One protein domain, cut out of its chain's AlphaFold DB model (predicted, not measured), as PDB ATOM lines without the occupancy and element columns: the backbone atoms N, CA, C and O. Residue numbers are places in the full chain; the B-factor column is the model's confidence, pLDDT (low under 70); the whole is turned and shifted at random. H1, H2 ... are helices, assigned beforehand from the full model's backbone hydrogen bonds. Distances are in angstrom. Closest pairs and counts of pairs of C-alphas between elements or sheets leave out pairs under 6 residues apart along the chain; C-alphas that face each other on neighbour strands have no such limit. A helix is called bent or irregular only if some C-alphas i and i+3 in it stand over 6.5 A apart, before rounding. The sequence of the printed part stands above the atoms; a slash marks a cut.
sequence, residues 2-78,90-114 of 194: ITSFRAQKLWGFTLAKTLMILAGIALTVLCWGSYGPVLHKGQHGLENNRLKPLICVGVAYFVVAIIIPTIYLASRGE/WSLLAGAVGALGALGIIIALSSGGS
ATOM      1  N   ILE A   2     -49.355  34.735  37.320       60.47
ATOM      2  CA  ILE A   2     -48.576  34.640  36.058       60.47
ATOM      3  C   ILE A   2     -47.407  35.651  35.959       60.47
ATOM      4  O   ILE A   2     -46.361  35.349  35.387       60.47
ATOM      5  N   THR A   3     -47.533  36.834  36.562       59.84
ATOM      6  CA  THR A   3     -46.483  37.874  36.591       59.84
ATOM      7  C   THR A   3     -45.273  37.492  37.450       59.84
ATOM      8  O   THR A   3     -44.138  37.718  37.037       59.84
ATOM      9  N   SER A   4     -45.497  36.840  38.594       60.03
ATOM     10  CA  SER A   4     -44.432  36.351  39.483       60.03
ATOM     11  C   SER A   4     -43.612  35.232  38.830       60.03
ATOM     12  O   SER A   4     -42.387  35.267  38.876       60.03
ATOM     13  N   PHE A   5     -44.259  34.309  38.111       60.62
ATOM     14  CA  PHE A   5     -43.576  33.208  37.425       60.62
ATOM     15  C   PHE A   5     -42.673  33.693  36.279       60.62
ATOM     16  O   PHE A   5     -41.571  33.184  36.069       60.62
ATOM     17  N   ARG A   6     -43.115  34.724  35.546       63.22
ATOM     18  CA  ARG A   6     -42.351  35.336  34.451       63.22
ATOM     19  C   ARG A   6     -41.171  36.155  34.984       63.22
ATOM     20  O   ARG A   6     -40.071  36.027  34.455       63.22
ATOM     21  N   ALA A   7     -41.375  36.907  36.068       63.28
ATOM     22  CA  ALA A   7     -40.306  37.624  36.763       63.28
ATOM     23  C   ALA A   7     -39.262  36.664  37.357       63.28
ATOM     24  O   ALA A   7     -38.071  36.874  37.164       63.28
ATOM     25  N   GLN A   8     -39.686  35.561  37.978       64.94
ATOM     26  CA  GLN A   8     -38.788  34.545  38.533       64.94
ATOM     27  C   GLN A   8     -37.994  33.808  37.443       64.94
ATOM     28  O   GLN A   8     -36.809  33.539  37.623       64.94
ATOM     29  N   LYS A   9     -38.597  33.552  36.272       62.50
ATOM     30  CA  LYS A   9     -37.906  32.966  35.111       62.50
ATOM     31  C   LYS A   9     -36.909  33.936  34.466       62.50
ATOM     32  O   LYS A   9     -35.814  33.515  34.109       62.50
ATOM     33  N   LEU A  10     -37.254  35.224  34.345       66.44
ATOM     34  CA  LEU A  10     -36.328  36.264  33.875       66.44
ATOM     35  C   LEU A  10     -35.170  36.471  34.857       66.44
ATOM     36  O   LEU A  10     -34.023  36.545  34.430       66.44
ATOM     37  N   TRP A  11     -35.450  36.517  36.159       64.38
ATOM     38  CA  TRP A  11     -34.429  36.705  37.185       64.38
ATOM     39  C   TRP A  11     -33.514  35.483  37.303       64.38
ATOM     40  O   TRP A  11     -32.296  35.637  37.334       64.38
ATOM     41  N   GLY A  12     -34.068  34.268  37.239       69.31
ATOM     42  CA  GLY A  12     -33.293  33.025  37.181       69.31
ATOM     43  C   GLY A  12     -32.429  32.907  35.919       69.31
ATOM     44  O   GLY A  12     -31.281  32.481  35.998       69.31
ATOM     45  N   PHE A  13     -32.932  33.348  34.762       71.38
ATOM     46  CA  PHE A  13     -32.161  33.384  33.514       71.38
ATOM     47  C   PHE A  13     -31.027  34.416  33.556       71.38
ATOM     48  O   PHE A  13     -29.916  34.130  33.108       71.38
ATOM     49  N   THR A  14     -31.276  35.594  34.130       83.44
ATOM     50  CA  THR A  14     -30.245  36.620  34.345       83.44
ATOM     51  C   THR A  14     -29.199  36.143  35.349       83.44
ATOM     52  O   THR A  14     -28.009  36.282  35.088       83.44
ATOM     53  N   LEU A  15     -29.617  35.503  36.444       86.75
ATOM     54  CA  LEU A  15     -28.708  34.935  37.437       86.75
ATOM     55  C   LEU A  15     -27.806  33.860  36.822       86.75
ATOM     56  O   LEU A  15     -26.590  33.938  36.963       86.75
ATOM     57  N   ALA A  16     -28.374  32.900  36.088       86.94
ATOM     58  CA  ALA A  16     -27.604  31.844  35.432       86.94
ATOM     59  C   ALA A  16     -26.576  32.410  34.438       86.94
ATOM     60  O   ALA A  16     -25.429  31.966  34.408       86.94
ATOM     61  N   LYS A  17     -26.953  33.433  33.659       88.62
ATOM     62  CA  LYS A  17     -26.026  34.134  32.759       88.62
ATOM     63  C   LYS A  17     -24.893  34.816  33.510       88.62
ATOM     64  O   LYS A  17     -23.737  34.633  33.143       88.62
ATOM     65  N   THR A  18     -25.209  35.566  34.560       89.31
ATOM     66  CA  THR A  18     -24.198  36.235  35.383       89.31
ATOM     67  C   THR A  18     -23.245  35.221  36.007       89.31
ATOM     68  O   THR A  18     -22.035  35.415  35.953       89.31
ATOM     69  N   LEU A  19     -23.760  34.103  36.524       93.19
ATOM     70  CA  LEU A  19     -22.934  33.026  37.068       93.19
ATOM     71  C   LEU A  19     -22.001  32.426  36.011       93.19
ATOM     72  O   LEU A  19     -20.822  32.241  36.291       93.19
ATOM     73  N   MET A  20     -22.486  32.179  34.790       92.00
ATOM     74  CA  MET A  20     -21.642  31.689  33.692       92.00
ATOM     75  C   MET A  20     -20.556  32.697  33.294       92.00
ATOM     76  O   MET A  20     -19.417  32.298  33.058       92.00
ATOM     77  N   ILE A  21     -20.877  33.995  33.264       91.00
ATOM     78  CA  ILE A  21     -19.898  35.057  32.990       91.00
ATOM     79  C   ILE A  21     -18.812  35.062  34.069       91.00
ATOM     80  O   ILE A  21     -17.626  35.017  33.746       91.00
ATOM     81  N   LEU A  22     -19.203  35.067  35.345       93.44
ATOM     82  CA  LEU A  22     -18.259  35.060  36.463       93.44
ATOM     83  C   LEU A  22     -17.404  33.790  36.478       93.44
ATOM     84  O   LEU A  22     -16.198  33.875  36.701       93.44
ATOM     85  N   ALA A  23     -17.995  32.632  36.179       94.38
ATOM     86  CA  ALA A  23     -17.266  31.374  36.061       94.38
ATOM     87  C   ALA A  23     -16.240  31.413  34.916       94.38
ATOM     88  O   ALA A  23     -15.101  30.990  35.105       94.38
ATOM     89  N   GLY A  24     -16.605  31.967  33.755       93.19
ATOM     90  CA  GLY A  24     -15.690  32.137  32.624       93.19
ATOM     91  C   GLY A  24     -14.531  33.087  32.937       93.19
ATOM     92  O   GLY A  24     -13.379  32.787  32.614       93.19
ATOM     93  N   ILE A  25     -14.810  34.199  33.625       92.50
ATOM     94  CA  ILE A  25     -13.778  35.133  34.099       92.50
ATOM     95  C   ILE A  25     -12.850  34.428  35.090       92.50
ATOM     96  O   ILE A  25     -11.634  34.480  34.920       92.50
ATOM     97  N   ALA A  26     -13.399  33.728  36.085       93.38
ATOM     98  CA  ALA A  26     -12.612  33.007  37.080       93.38
ATOM     99  C   ALA A  26     -11.712  31.943  36.433       93.38
ATOM    100  O   ALA A  26     -10.518  31.900  36.716       93.38
ATOM    101  N   LEU A  27     -12.249  31.144  35.505       93.81
ATOM    102  CA  LEU A  27     -11.472  30.163  34.746       93.81
ATOM    103  C   LEU A  27     -10.330  30.832  33.972       93.81
ATOM    104  O   LEU A  27      -9.194  30.365  34.014       93.81
ATOM    105  N   THR A  28     -10.615  31.951  33.307       91.38
ATOM    106  CA  THR A  28      -9.614  32.713  32.550       91.38
ATOM    107  C   THR A  28      -8.504  33.224  33.468       91.38
ATOM    108  O   THR A  28      -7.328  33.046  33.152       91.38
ATOM    109  N   VAL A  29      -8.854  33.798  34.623       90.25
ATOM    110  CA  VAL A  29      -7.890  34.284  35.625       90.25
ATOM    111  C   VAL A  29      -7.029  33.142  36.163       90.25
ATOM    112  O   VAL A  29      -5.819  33.306  36.287       90.25
ATOM    113  N   LEU A  30      -7.614  31.974  36.436       93.12
ATOM    114  CA  LEU A  30      -6.871  30.809  36.923       93.12
ATOM    115  C   LEU A  30      -5.897  30.266  35.867       93.12
ATOM    116  O   LEU A  30      -4.718  30.052  36.163       93.12
ATOM    117  N   CYS A  31      -6.356  30.087  34.627       93.00
ATOM    118  CA  CYS A  31      -5.530  29.571  33.536       93.00
ATOM    119  C   CYS A  31      -4.393  30.537  33.175       93.00
ATOM    120  O   CYS A  31      -3.233  30.134  33.124       93.00
ATOM    121  N   TRP A  32      -4.689  31.823  32.976       90.12
ATOM    122  CA  TRP A  32      -3.667  32.809  32.611       90.12
ATOM    123  C   TRP A  32      -2.785  33.238  33.786       90.12
ATOM    124  O   TRP A  32      -1.602  33.509  33.593       90.12
ATOM    125  N   GLY A  33      -3.316  33.247  35.011       87.38
ATOM    126  CA  GLY A  33      -2.530  33.510  36.216       87.38
ATOM    127  C   GLY A  33      -1.492  32.416  36.487       87.38
ATOM    128  O   GLY A  33      -0.359  32.718  36.859       87.38
ATOM    129  N   SER A  34      -1.843  31.149  36.242       90.88
ATOM    130  CA  SER A  34      -0.910  30.016  36.368       90.88
ATOM    131  C   SER A  34       0.011  29.835  35.154       90.88
ATOM    132  O   SER A  34       1.081  29.235  35.291       90.88
ATOM    133  N   TYR A  35      -0.347  30.394  33.993       90.56
ATOM    134  CA  TYR A  35       0.410  30.269  32.744       90.56
ATOM    135  C   TYR A  35       1.880  30.674  32.889       90.56
ATOM    136  O   TYR A  35       2.759  29.904  32.519       90.56
ATOM    137  N   GLY A  36       2.170  31.849  33.461       87.38
ATOM    138  CA  GLY A  36       3.543  32.352  33.595       87.38
ATOM    139  C   GLY A  36       4.477  31.402  34.359       87.38
ATOM    140  O   GLY A  36       5.506  31.009  33.807       87.38
ATOM    141  N   PRO A  37       4.148  31.004  35.604       89.00
ATOM    142  CA  PRO A  37       4.940  30.036  36.367       89.00
ATOM    143  C   PRO A  37       5.091  28.668  35.684       89.00
ATOM    144  O   PRO A  37       6.196  28.122  35.651       89.00
ATOM    145  N   VAL A  38       4.006  28.123  35.121       91.12
ATOM    146  CA  VAL A  38       4.026  26.816  34.437       91.12
ATOM    147  C   VAL A  38       4.907  26.872  33.189       91.12
ATOM    148  O   VAL A  38       5.762  26.006  32.996       91.12
ATOM    149  N   LEU A  39       4.763  27.923  32.378       89.38
ATOM    150  CA  LEU A  39       5.567  28.135  31.179       89.38
ATOM    151  C   LEU A  39       7.042  28.352  31.523       89.38
ATOM    152  O   LEU A  39       7.904  27.775  30.866       89.38
ATOM    153  N   HIS A  40       7.341  29.134  32.561       86.75
ATOM    154  CA  HIS A  40       8.715  29.361  33.007       86.75
ATOM    155  C   HIS A  40       9.387  28.048  33.426       86.75
ATOM    156  O   HIS A  40      10.512  27.771  33.015       86.75
ATOM    157  N   LYS A  41       8.678  27.180  34.159       87.19
ATOM    158  CA  LYS A  41       9.174  25.836  34.489       87.19
ATOM    159  C   LYS A  41       9.384  24.969  33.241       87.19
ATOM    160  O   LYS A  41      10.397  24.279  33.149       87.19
ATOM    161  N   GLY A  42       8.470  25.035  32.272       84.81
ATOM    162  CA  GLY A  42       8.618  24.353  30.982       84.81
ATOM    163  C   GLY A  42       9.827  24.838  30.173       84.81
ATOM    164  O   GLY A  42      10.519  24.027  29.569       84.81
ATOM    165  N   GLN A  43      10.129  26.140  30.203       85.75
ATOM    166  CA  GLN A  43      11.301  26.731  29.545       85.75
ATOM    167  C   GLN A  43      12.618  26.229  30.139       85.75
ATOM    168  O   GLN A  43      13.515  25.855  29.382       85.75
ATOM    169  N   HIS A  44      12.708  26.148  31.471       84.00
ATOM    170  CA  HIS A  44      13.875  25.575  32.153       84.00
ATOM    171  C   HIS A  44      14.106  24.111  31.763       84.00
ATOM    172  O   HIS A  44      15.238  23.719  31.504       84.00
ATOM    173  N   GLY A  45      13.034  23.321  31.636       85.56
ATOM    174  CA  GLY A  45      13.112  21.930  31.167       85.56
ATOM    175  C   GLY A  45      13.459  21.769  29.679       85.56
ATOM    176  O   GLY A  45      13.727  20.658  29.235       85.56
ATOM    177  N   LEU A  46      13.460  22.860  28.907       85.88
ATOM    178  CA  LEU A  46      13.734  22.887  27.465       85.88
ATOM    179  C   LEU A  46      15.004  23.689  27.127       85.88
ATOM    180  O   LEU A  46      15.116  24.241  26.027       85.88
ATOM    181  N   GLU A  47      15.956  23.749  28.068       80.50
ATOM    182  CA  GLU A  47      17.259  24.427  27.932       80.50
ATOM    183  C   GLU A  47      17.134  25.925  27.603       80.50
ATOM    184  O   GLU A  47      17.978  26.501  26.919       80.50
ATOM    185  N   ASN A  48      16.049  26.570  28.042       71.62
ATOM    186  CA  ASN A  48      15.740  27.973  27.750       71.62
ATOM    187  C   ASN A  48      15.655  28.313  26.248       71.62
ATOM    188  O   ASN A  48      15.736  29.482  25.857       71.62
ATOM    189  N   ASN A  49      15.430  27.316  25.385       79.06
ATOM    190  CA  ASN A  49      15.169  27.574  23.975       79.06
ATOM    191  C   ASN A  49      13.814  28.283  23.815       79.06
ATOM    192  O   ASN A  49      12.800  27.848  24.355       79.06
ATOM    193  N   ARG A  50      13.784  29.368  23.040       77.44
ATOM    194  CA  ARG A  50      12.601  30.233  22.901       77.44
ATOM    195  C   ARG A  50      11.479  29.592  22.082       77.44
ATOM    196  O   ARG A  50      10.313  29.874  22.324       77.44
ATOM    197  N   LEU A  51      11.816  28.739  21.114       83.12
ATOM    198  CA  LEU A  51      10.852  28.217  20.140       83.12
ATOM    199  C   LEU A  51      10.237  26.880  20.568       83.12
ATOM    200  O   LEU A  51       9.063  26.644  20.294       83.12
ATOM    201  N   LYS A  52      10.980  26.030  21.295       86.81
ATOM    202  CA  LYS A  52      10.471  24.724  21.771       86.81
ATOM    203  C   LYS A  52       9.180  24.863  22.618       86.81
ATOM    204  O   LYS A  52       8.206  24.179  22.307       86.81
ATOM    205  N   PRO A  53       9.094  25.769  23.616       88.19
ATOM    206  CA  PRO A  53       7.873  25.973  24.398       88.19
ATOM    207  C   PRO A  53       6.708  26.501  23.558       88.19
ATOM    208  O   PRO A  53       5.567  26.120  23.801       88.19
ATOM    209  N   LEU A  54       6.978  27.350  22.558       88.56
ATOM    210  CA  LEU A  54       5.943  27.887  21.672       88.56
ATOM    211  C   LEU A  54       5.266  26.775  20.868       88.56
ATOM    212  O   LEU A  54       4.047  26.794  20.720       88.56
ATOM    213  N   ILE A  55       6.033  25.791  20.395       90.44
ATOM    214  CA  ILE A  55       5.484  24.624  19.694       90.44
ATOM    215  C   ILE A  55       4.553  23.843  20.629       90.44
ATOM    216  O   ILE A  55       3.430  23.531  20.241       90.44
ATOM    217  N   CYS A  56       4.969  23.594  21.876       91.00
ATOM    218  CA  CYS A  56       4.127  22.917  22.868       91.00
ATOM    219  C   CYS A  56       2.820  23.683  23.139       91.00
ATOM    220  O   CYS A  56       1.749  23.078  23.191       91.00
ATOM    221  N   VAL A  57       2.889  25.014  23.260       91.50
ATOM    222  CA  VAL A  57       1.701  25.874  23.408       91.50
ATOM    223  C   VAL A  57       0.813  25.801  22.162       91.50
ATOM    224  O   VAL A  57      -0.402  25.675  22.289       91.50
ATOM    225  N   GLY A  58       1.401  25.806  20.964       91.12
ATOM    226  CA  GLY A  58       0.674  25.670  19.700       91.12
ATOM    227  C   GLY A  58      -0.084  24.345  19.590       91.12
ATOM    228  O   GLY A  58      -1.256  24.340  19.217       91.12
ATOM    229  N   VAL A  59       0.539  23.231  19.987       93.31
ATOM    230  CA  VAL A  59      -0.126  21.917  20.046       93.31
ATOM    231  C   VAL A  59      -1.287  21.940  21.040       93.31
ATOM    232  O   VAL A  59      -2.384  21.485  20.713       93.31
ATOM    233  N   ALA A  60      -1.093  22.518  22.227       93.25
ATOM    234  CA  ALA A  60      -2.169  22.657  23.206       93.25
ATOM    235  C   ALA A  60      -3.335  23.504  22.662       93.25
ATOM    236  O   ALA A  60      -4.498  23.137  22.834       93.25
ATOM    237  N   TYR A  61      -3.041  24.599  21.954       92.44
ATOM    238  CA  TYR A  61      -4.055  25.443  21.319       92.44
ATOM    239  C   TYR A  61      -4.798  24.704  20.213       92.44
ATOM    240  O   TYR A  61      -6.014  24.833  20.133       92.44
ATOM    241  N   PHE A  62      -4.123  23.886  19.408       93.06
ATOM    242  CA  PHE A  62      -4.794  23.044  18.420       93.06
ATOM    243  C   PHE A  62      -5.812  22.105  19.089       93.06
ATOM    244  O   PHE A  62      -6.975  22.052  18.691       93.06
ATOM    245  N   VAL A  63      -5.417  21.419  20.164       93.88
ATOM    246  CA  VAL A  63      -6.325  20.516  20.888       93.88
ATOM    247  C   VAL A  63      -7.513  21.282  21.483       93.88
ATOM    248  O   VAL A  63      -8.666  20.914  21.262       93.88
ATOM    249  N   VAL A  64      -7.258  22.370  22.208       93.62
ATOM    250  CA  VAL A  64      -8.313  23.085  22.943       93.62
ATOM    251  C   VAL A  64      -9.196  23.938  22.032       93.62
ATOM    252  O   VAL A  64     -10.399  24.008  22.260       93.62
ATOM    253  N   ALA A  65      -8.634  24.582  21.008       92.31
ATOM    254  CA  ALA A  65      -9.361  25.517  20.149       92.31
ATOM    255  C   ALA A  65      -9.979  24.857  18.908       92.31
ATOM    256  O   ALA A  65     -10.899  25.431  18.330       92.31
ATOM    257  N   ILE A  66      -9.506  23.674  18.494       93.00
ATOM    258  CA  ILE A  66     -10.042  22.970  17.319       93.00
ATOM    259  C   ILE A  66     -10.746  21.685  17.737       93.00
ATOM    260  O   ILE A  66     -11.933  21.534  17.448       93.00
ATOM    261  N   ILE A  67     -10.075  20.773  18.446       95.12
ATOM    262  CA  ILE A  67     -10.649  19.445  18.726       95.12
ATOM    263  C   ILE A  67     -11.881  19.556  19.631       95.12
ATOM    264  O   ILE A  67     -12.945  19.047  19.276       95.12
ATOM    265  N   ILE A  68     -11.773  20.250  20.770       94.12
ATOM    266  CA  ILE A  68     -12.878  20.341  21.740       94.12
ATOM    267  C   ILE A  68     -14.133  21.000  21.127       94.12
ATOM    268  O   ILE A  68     -15.203  20.388  21.200       94.12
ATOM    269  N   PRO A  69     -14.059  22.183  20.476       92.25
ATOM    270  CA  PRO A  69     -15.237  22.819  19.891       92.25
ATOM    271  C   PRO A  69     -15.825  22.013  18.733       92.25
ATOM    272  O   PRO A  69     -17.045  21.945  18.603       92.25
ATOM    273  N   THR A  70     -14.981  21.354  17.931       92.94
ATOM    274  CA  THR A  70     -15.443  20.506  16.822       92.94
ATOM    275  C   THR A  70     -16.256  19.324  17.336       92.94
ATOM    276  O   THR A  70     -17.358  19.096  16.844       92.94
ATOM    277  N   ILE A  71     -15.768  18.603  18.354       94.69
ATOM    278  CA  ILE A  71     -16.511  17.490  18.969       94.69
ATOM    279  C   ILE A  71     -17.829  17.995  19.560       94.69
ATOM    280  O   ILE A  71     -18.879  17.382  19.352       94.69
ATOM    281  N   TYR A  72     -17.794  19.129  20.262       94.06
ATOM    282  CA  TYR A  72     -18.984  19.713  20.872       94.06
ATOM    283  C   TYR A  72     -20.053  20.078  19.828       94.06
ATOM    284  O   TYR A  72     -21.203  19.658  19.963       94.06
ATOM    285  N   LEU A  73     -19.683  20.783  18.756       93.38
ATOM    286  CA  LEU A  73     -20.607  21.157  17.678       93.38
ATOM    287  C   LEU A  73     -21.092  19.943  16.879       93.38
ATOM    288  O   LEU A  73     -22.277  19.856  16.550       93.38
ATOM    289  N   ALA A  74     -20.208  18.978  16.608       92.56
ATOM    290  CA  ALA A  74     -20.567  17.733  15.934       92.56
ATOM    291  C   ALA A  74     -21.596  16.932  16.743       92.56
ATOM    292  O   ALA A  74     -22.576  16.455  16.173       92.56
ATOM    293  N   SER A  75     -21.443  16.860  18.072       94.50
ATOM    294  CA  SER A  75     -22.394  16.168  18.956       94.50
ATOM    295  C   SER A  75     -23.802  16.779  18.950       94.50
ATOM    296  O   SER A  75     -24.766  16.110  19.319       94.50
ATOM    297  N   ARG A  76     -23.931  18.037  18.507       92.31
ATOM    298  CA  ARG A  76     -25.201  18.765  18.386       92.31
ATOM    299  C   ARG A  76     -25.736  18.847  16.957       92.31
ATOM    300  O   ARG A  76     -26.817  19.387  16.757       92.31
ATOM    301  N   GLY A  77     -25.000  18.333  15.969       89.44
ATOM    302  CA  GLY A  77     -25.358  18.475  14.556       89.44
ATOM    303  C   GLY A  77     -25.258  19.915  14.031       89.44
ATOM    304  O   GLY A  77     -25.822  20.225  12.988       89.44
ATOM    305  N   GLU A  78     -24.540  20.796  14.733       90.94
ATOM    306  CA  GLU A  78     -24.448  22.235  14.426       90.94
ATOM    307  C   GLU A  78     -23.179  22.596  13.635       90.94
ATOM    308  O   GLU A  78     -22.918  23.764  13.366       90.94
ATOM    309  N   TRP A  90     -12.645  37.673  11.384       93.06
ATOM    310  CA  TRP A  90     -12.387  38.339  12.666       93.06
ATOM    311  C   TRP A  90     -11.931  37.362  13.752       93.06
ATOM    312  O   TRP A  90     -11.030  37.688  14.523       93.06
ATOM    313  N   SER A  91     -12.494  36.151  13.784       92.62
ATOM    314  CA  SER A  91     -12.074  35.108  14.728       92.62
ATOM    315  C   SER A  91     -10.651  34.620  14.444       92.62
ATOM    316  O   SER A  91      -9.867  34.434  15.373       92.62
ATOM    317  N   LEU A  92     -10.280  34.473  13.167       93.06
ATOM    318  CA  LEU A  92      -8.916  34.124  12.761       93.06
ATOM    319  C   LEU A  92      -7.916  35.223  13.132       93.06
ATOM    320  O   LEU A  92      -6.860  34.923  13.687       93.06
ATOM    321  N   LEU A  93      -8.258  36.491  12.885       94.38
ATOM    322  CA  LEU A  93      -7.430  37.631  13.287       94.38
ATOM    323  C   LEU A  93      -7.254  37.685  14.808       94.38
ATOM    324  O   LEU A  93      -6.133  37.853  15.285       94.38
ATOM    325  N   ALA A  94      -8.329  37.481  15.573       92.00
ATOM    326  CA  ALA A  94      -8.256  37.412  17.030       92.00
ATOM    327  C   ALA A  94      -7.330  36.275  17.500       92.00
ATOM    328  O   ALA A  94      -6.488  36.486  18.377       92.00
ATOM    329  N   GLY A  95      -7.424  35.094  16.877       91.69
ATOM    330  CA  GLY A  95      -6.529  33.966  17.142       91.69
ATOM    331  C   GLY A  95      -5.061  34.283  16.835       91.69
ATOM    332  O   GLY A  95      -4.184  33.989  17.650       91.69
ATOM    333  N   ALA A  96      -4.789  34.943  15.705       93.50
ATOM    334  CA  ALA A  96      -3.441  35.361  15.323       93.50
ATOM    335  C   ALA A  96      -2.843  36.361  16.326       93.50
ATOM    336  O   ALA A  96      -1.712  36.179  16.778       93.50
ATOM    337  N   VAL A  97      -3.614  37.375  16.738       93.75
ATOM    338  CA  VAL A  97      -3.192  38.345  17.764       93.75
ATOM    339  C   VAL A  97      -2.904  37.641  19.096       93.75
ATOM    340  O   VAL A  97      -1.883  37.919  19.726       93.75
ATOM    341  N   GLY A  98      -3.741  36.680  19.500       91.00
ATOM    342  CA  GLY A  98      -3.518  35.880  20.708       91.00
ATOM    343  C   GLY A  98      -2.238  35.038  20.655       91.00
ATOM    344  O   GLY A  98      -1.466  35.021  21.617       91.00
ATOM    345  N   ALA A  99      -1.971  34.378  19.524       91.12
ATOM    346  CA  ALA A  99      -0.756  33.584  19.323       91.12
ATOM    347  C   ALA A  99       0.515  34.453  19.340       91.12
ATOM    348  O   ALA A  99       1.506  34.092  19.979       91.12
ATOM    349  N   LEU A 100       0.473  35.630  18.709       92.88
ATOM    350  CA  LEU A 100       1.568  36.605  18.755       92.88
ATOM    351  C   LEU A 100       1.791  37.150  20.175       92.88
ATOM    352  O   LEU A 100       2.936  37.313  20.599       92.88
ATOM    353  N   GLY A 101       0.721  37.367  20.943       90.44
ATOM    354  CA  GLY A 101       0.821  37.725  22.361       90.44
ATOM    355  C   GLY A 101       1.527  36.648  23.193       90.44
ATOM    356  O   GLY A 101       2.429  36.959  23.977       90.44
ATOM    357  N   ALA A 102       1.186  35.372  22.980       90.69
ATOM    358  CA  ALA A 102       1.848  34.247  23.646       90.69
ATOM    359  C   ALA A 102       3.341  34.150  23.277       90.69
ATOM    360  O   ALA A 102       4.177  33.942  24.161       90.69
ATOM    361  N   LEU A 103       3.689  34.373  22.003       90.62
ATOM    362  CA  LEU A 103       5.078  34.488  21.548       90.62
ATOM    363  C   LEU A 103       5.825  35.611  22.287       90.62
ATOM    364  O   LEU A 103       6.938  35.389  22.766       90.62
ATOM    365  N   GLY A 104       5.213  36.789  22.435       91.50
ATOM    366  CA  GLY A 104       5.795  37.909  23.178       91.50
ATOM    367  C   GLY A 104       6.118  37.557  24.634       91.50
ATOM    368  O   GLY A 104       7.225  37.830  25.106       91.50
ATOM    369  N   ILE A 105       5.200  36.874  25.327       90.56
ATOM    370  CA  ILE A 105       5.431  36.382  26.695       90.56
ATOM    371  C   ILE A 105       6.607  35.399  26.739       90.56
ATOM    372  O   ILE A 105       7.478  35.511  27.602       90.56
ATOM    373  N   ILE A 106       6.649  34.441  25.810       90.38
ATOM    374  CA  ILE A 106       7.711  33.431  25.747       90.38
ATOM    375  C   ILE A 106       9.075  34.096  25.551       90.38
ATOM    376  O   ILE A 106      10.026  33.742  26.254       90.38
ATOM    377  N   ILE A 107       9.176  35.081  24.653       88.69
ATOM    378  CA  ILE A 107      10.408  35.852  24.435       88.69
ATOM    379  C   ILE A 107      10.805  36.602  25.710       88.69
ATOM    380  O   ILE A 107      11.969  36.540  26.102       88.69
ATOM    381  N   ALA A 108       9.862  37.263  26.385       88.50
ATOM    382  CA  ALA A 108      10.143  38.005  27.612       88.50
ATOM    383  C   ALA A 108      10.681  37.096  28.732       88.50
ATOM    384  O   ALA A 108      11.694  37.419  29.352       88.50
ATOM    385  N   LEU A 109      10.056  35.936  28.960       87.19
ATOM    386  CA  LEU A 109      10.491  34.989  29.994       87.19
ATOM    387  C   LEU A 109      11.820  34.302  29.642       87.19
ATOM    388  O   LEU A 109      12.710  34.206  30.482       87.19
ATOM    389  N   SER A 110      11.996  33.894  28.383       84.19
ATOM    390  CA  SER A 110      13.245  33.265  27.914       84.19
ATOM    391  C   SER A 110      14.421  34.239  27.796       84.19
ATOM    392  O   SER A 110      15.567  33.810  27.692       84.19
ATOM    393  N   SER A 111      14.164  35.549  27.831       86.19
ATOM    394  CA  SER A 111      15.197  36.594  27.879       86.19
ATOM    395  C   SER A 111      15.574  36.996  29.313       86.19
ATOM    396  O   SER A 111      16.207  38.029  29.505       86.19
ATOM    397  N   GLY A 112      15.187  36.205  30.323       82.25
ATOM    398  CA  GLY A 112      15.495  36.455  31.737       82.25
ATOM    399  C   GLY A 112      14.386  37.169  32.515       82.25
ATOM    400  O   GLY A 112      14.569  37.513  33.681       82.25
ATOM    401  N   GLY A 113      13.220  37.393  31.902       84.56
ATOM    402  CA  GLY A 113      12.052  37.917  32.600       84.56
ATOM    403  C   GLY A 113      11.500  36.912  33.614       84.56
ATOM    404  O   GLY A 113      11.305  35.738  33.310       84.56
ATOM    405  N   SER A 114      11.187  37.381  34.822       85.81
ATOM    406  CA  SER A 114      10.496  36.564  35.823       85.81
ATOM    407  C   SER A 114       8.975  36.646  35.636       85.81
ATOM    408  O   SER A 114       8.458  37.749  35.416       85.81
TER     409      SER A 114
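This is residues 2 to 78 and 90 to 114 of the 194 residues of an uncharacterized protein of Planctomycetaceae bacterium (UniProt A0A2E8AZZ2). Three helices meet near one end of the model and splay apart from there like three legs of unequal length. The longest leg is H1, a helix that bends near its end into a long arm H1a and a short arm H1b; its residues 2 to 34 stick out free of the rest, while H2 folds back from the meeting place and H3 returns to it. The printed part has 102 residues with three named helices, H1, H2 and H3 in that order, and no named strand; the class is all helix. The whole is only just extended, close to loose, with a radius of gyration of the C-alphas of 19.5 A, and it spans 67 by 33 by 24 A, its length made by the free part of H1.

H1, residues 2 to 44, is bent: C-alphas 33 and 36 are 6.7 A apart. By its hydrogen bonds it was assigned as one helix; its arms H1a, residues 2 to 33, and H1b, residues 36 to 44, stand at a shallow tilt of 30 degrees. H1b and H2, residues 51 to 75, only just touch, with 3 pairs of C-alphas within 8 A; the closest are those of Gln 43 and Pro 53, 6.2 A apart, and H2 touches with residue 53 alone. They run opposite ways at a steep tilt of 52 degrees. H3, residues 90 to 110, touches H1b with residues 106 to 110 alone, the closest C-alphas being those of His 40 and Leu 109, 6.6 A apart; the two run the same way at a steep tilt of 59 degrees. H2 and H3 touch through residues 53 to 54 and 102 to 106 alone, with the C-alphas of Leu 54 and Leu 103 closest at 6.7 A; they run opposite ways at a shallow tilt of 31 degrees. With one of these three touching pairs at a shallow tilt, the helix packing is only just mostly crossed. H1a is apart from both H2 and H3. Every O i to N i+4 pair is within hydrogen-bond range in H1a, H1b and H3, and 19 of 21 are in H2.

H1a begins with C-alpha 2 at (-48.576, 34.640, 36.058) and is 46.1 A long; H1b is 12.4 A long. H2 is 35.4 A long from C-alpha 51 at (10.852, 28.217, 20.140); it is neither bent nor irregular, but only just: C-alphas 65 and 68 are 6.5 A apart. H3 is 30.3 A long and ends with C-alpha 110 at (13.245, 33.265, 27.914).

The two C-alphas farthest apart are those of Ile 2 and Glu 47, at 67.1 A. Residues 71 to 77, of which 71 to 75 belong to H2, stand free too. The link from H1 to H2 is short, with 6 residues. Residues 79 to 89 are not printed, and C-alphas 78 and 90 across the cut are 20.2 A apart. The mean pLDDT of the printed part is 86.8; residues 2 to 12 are under 70.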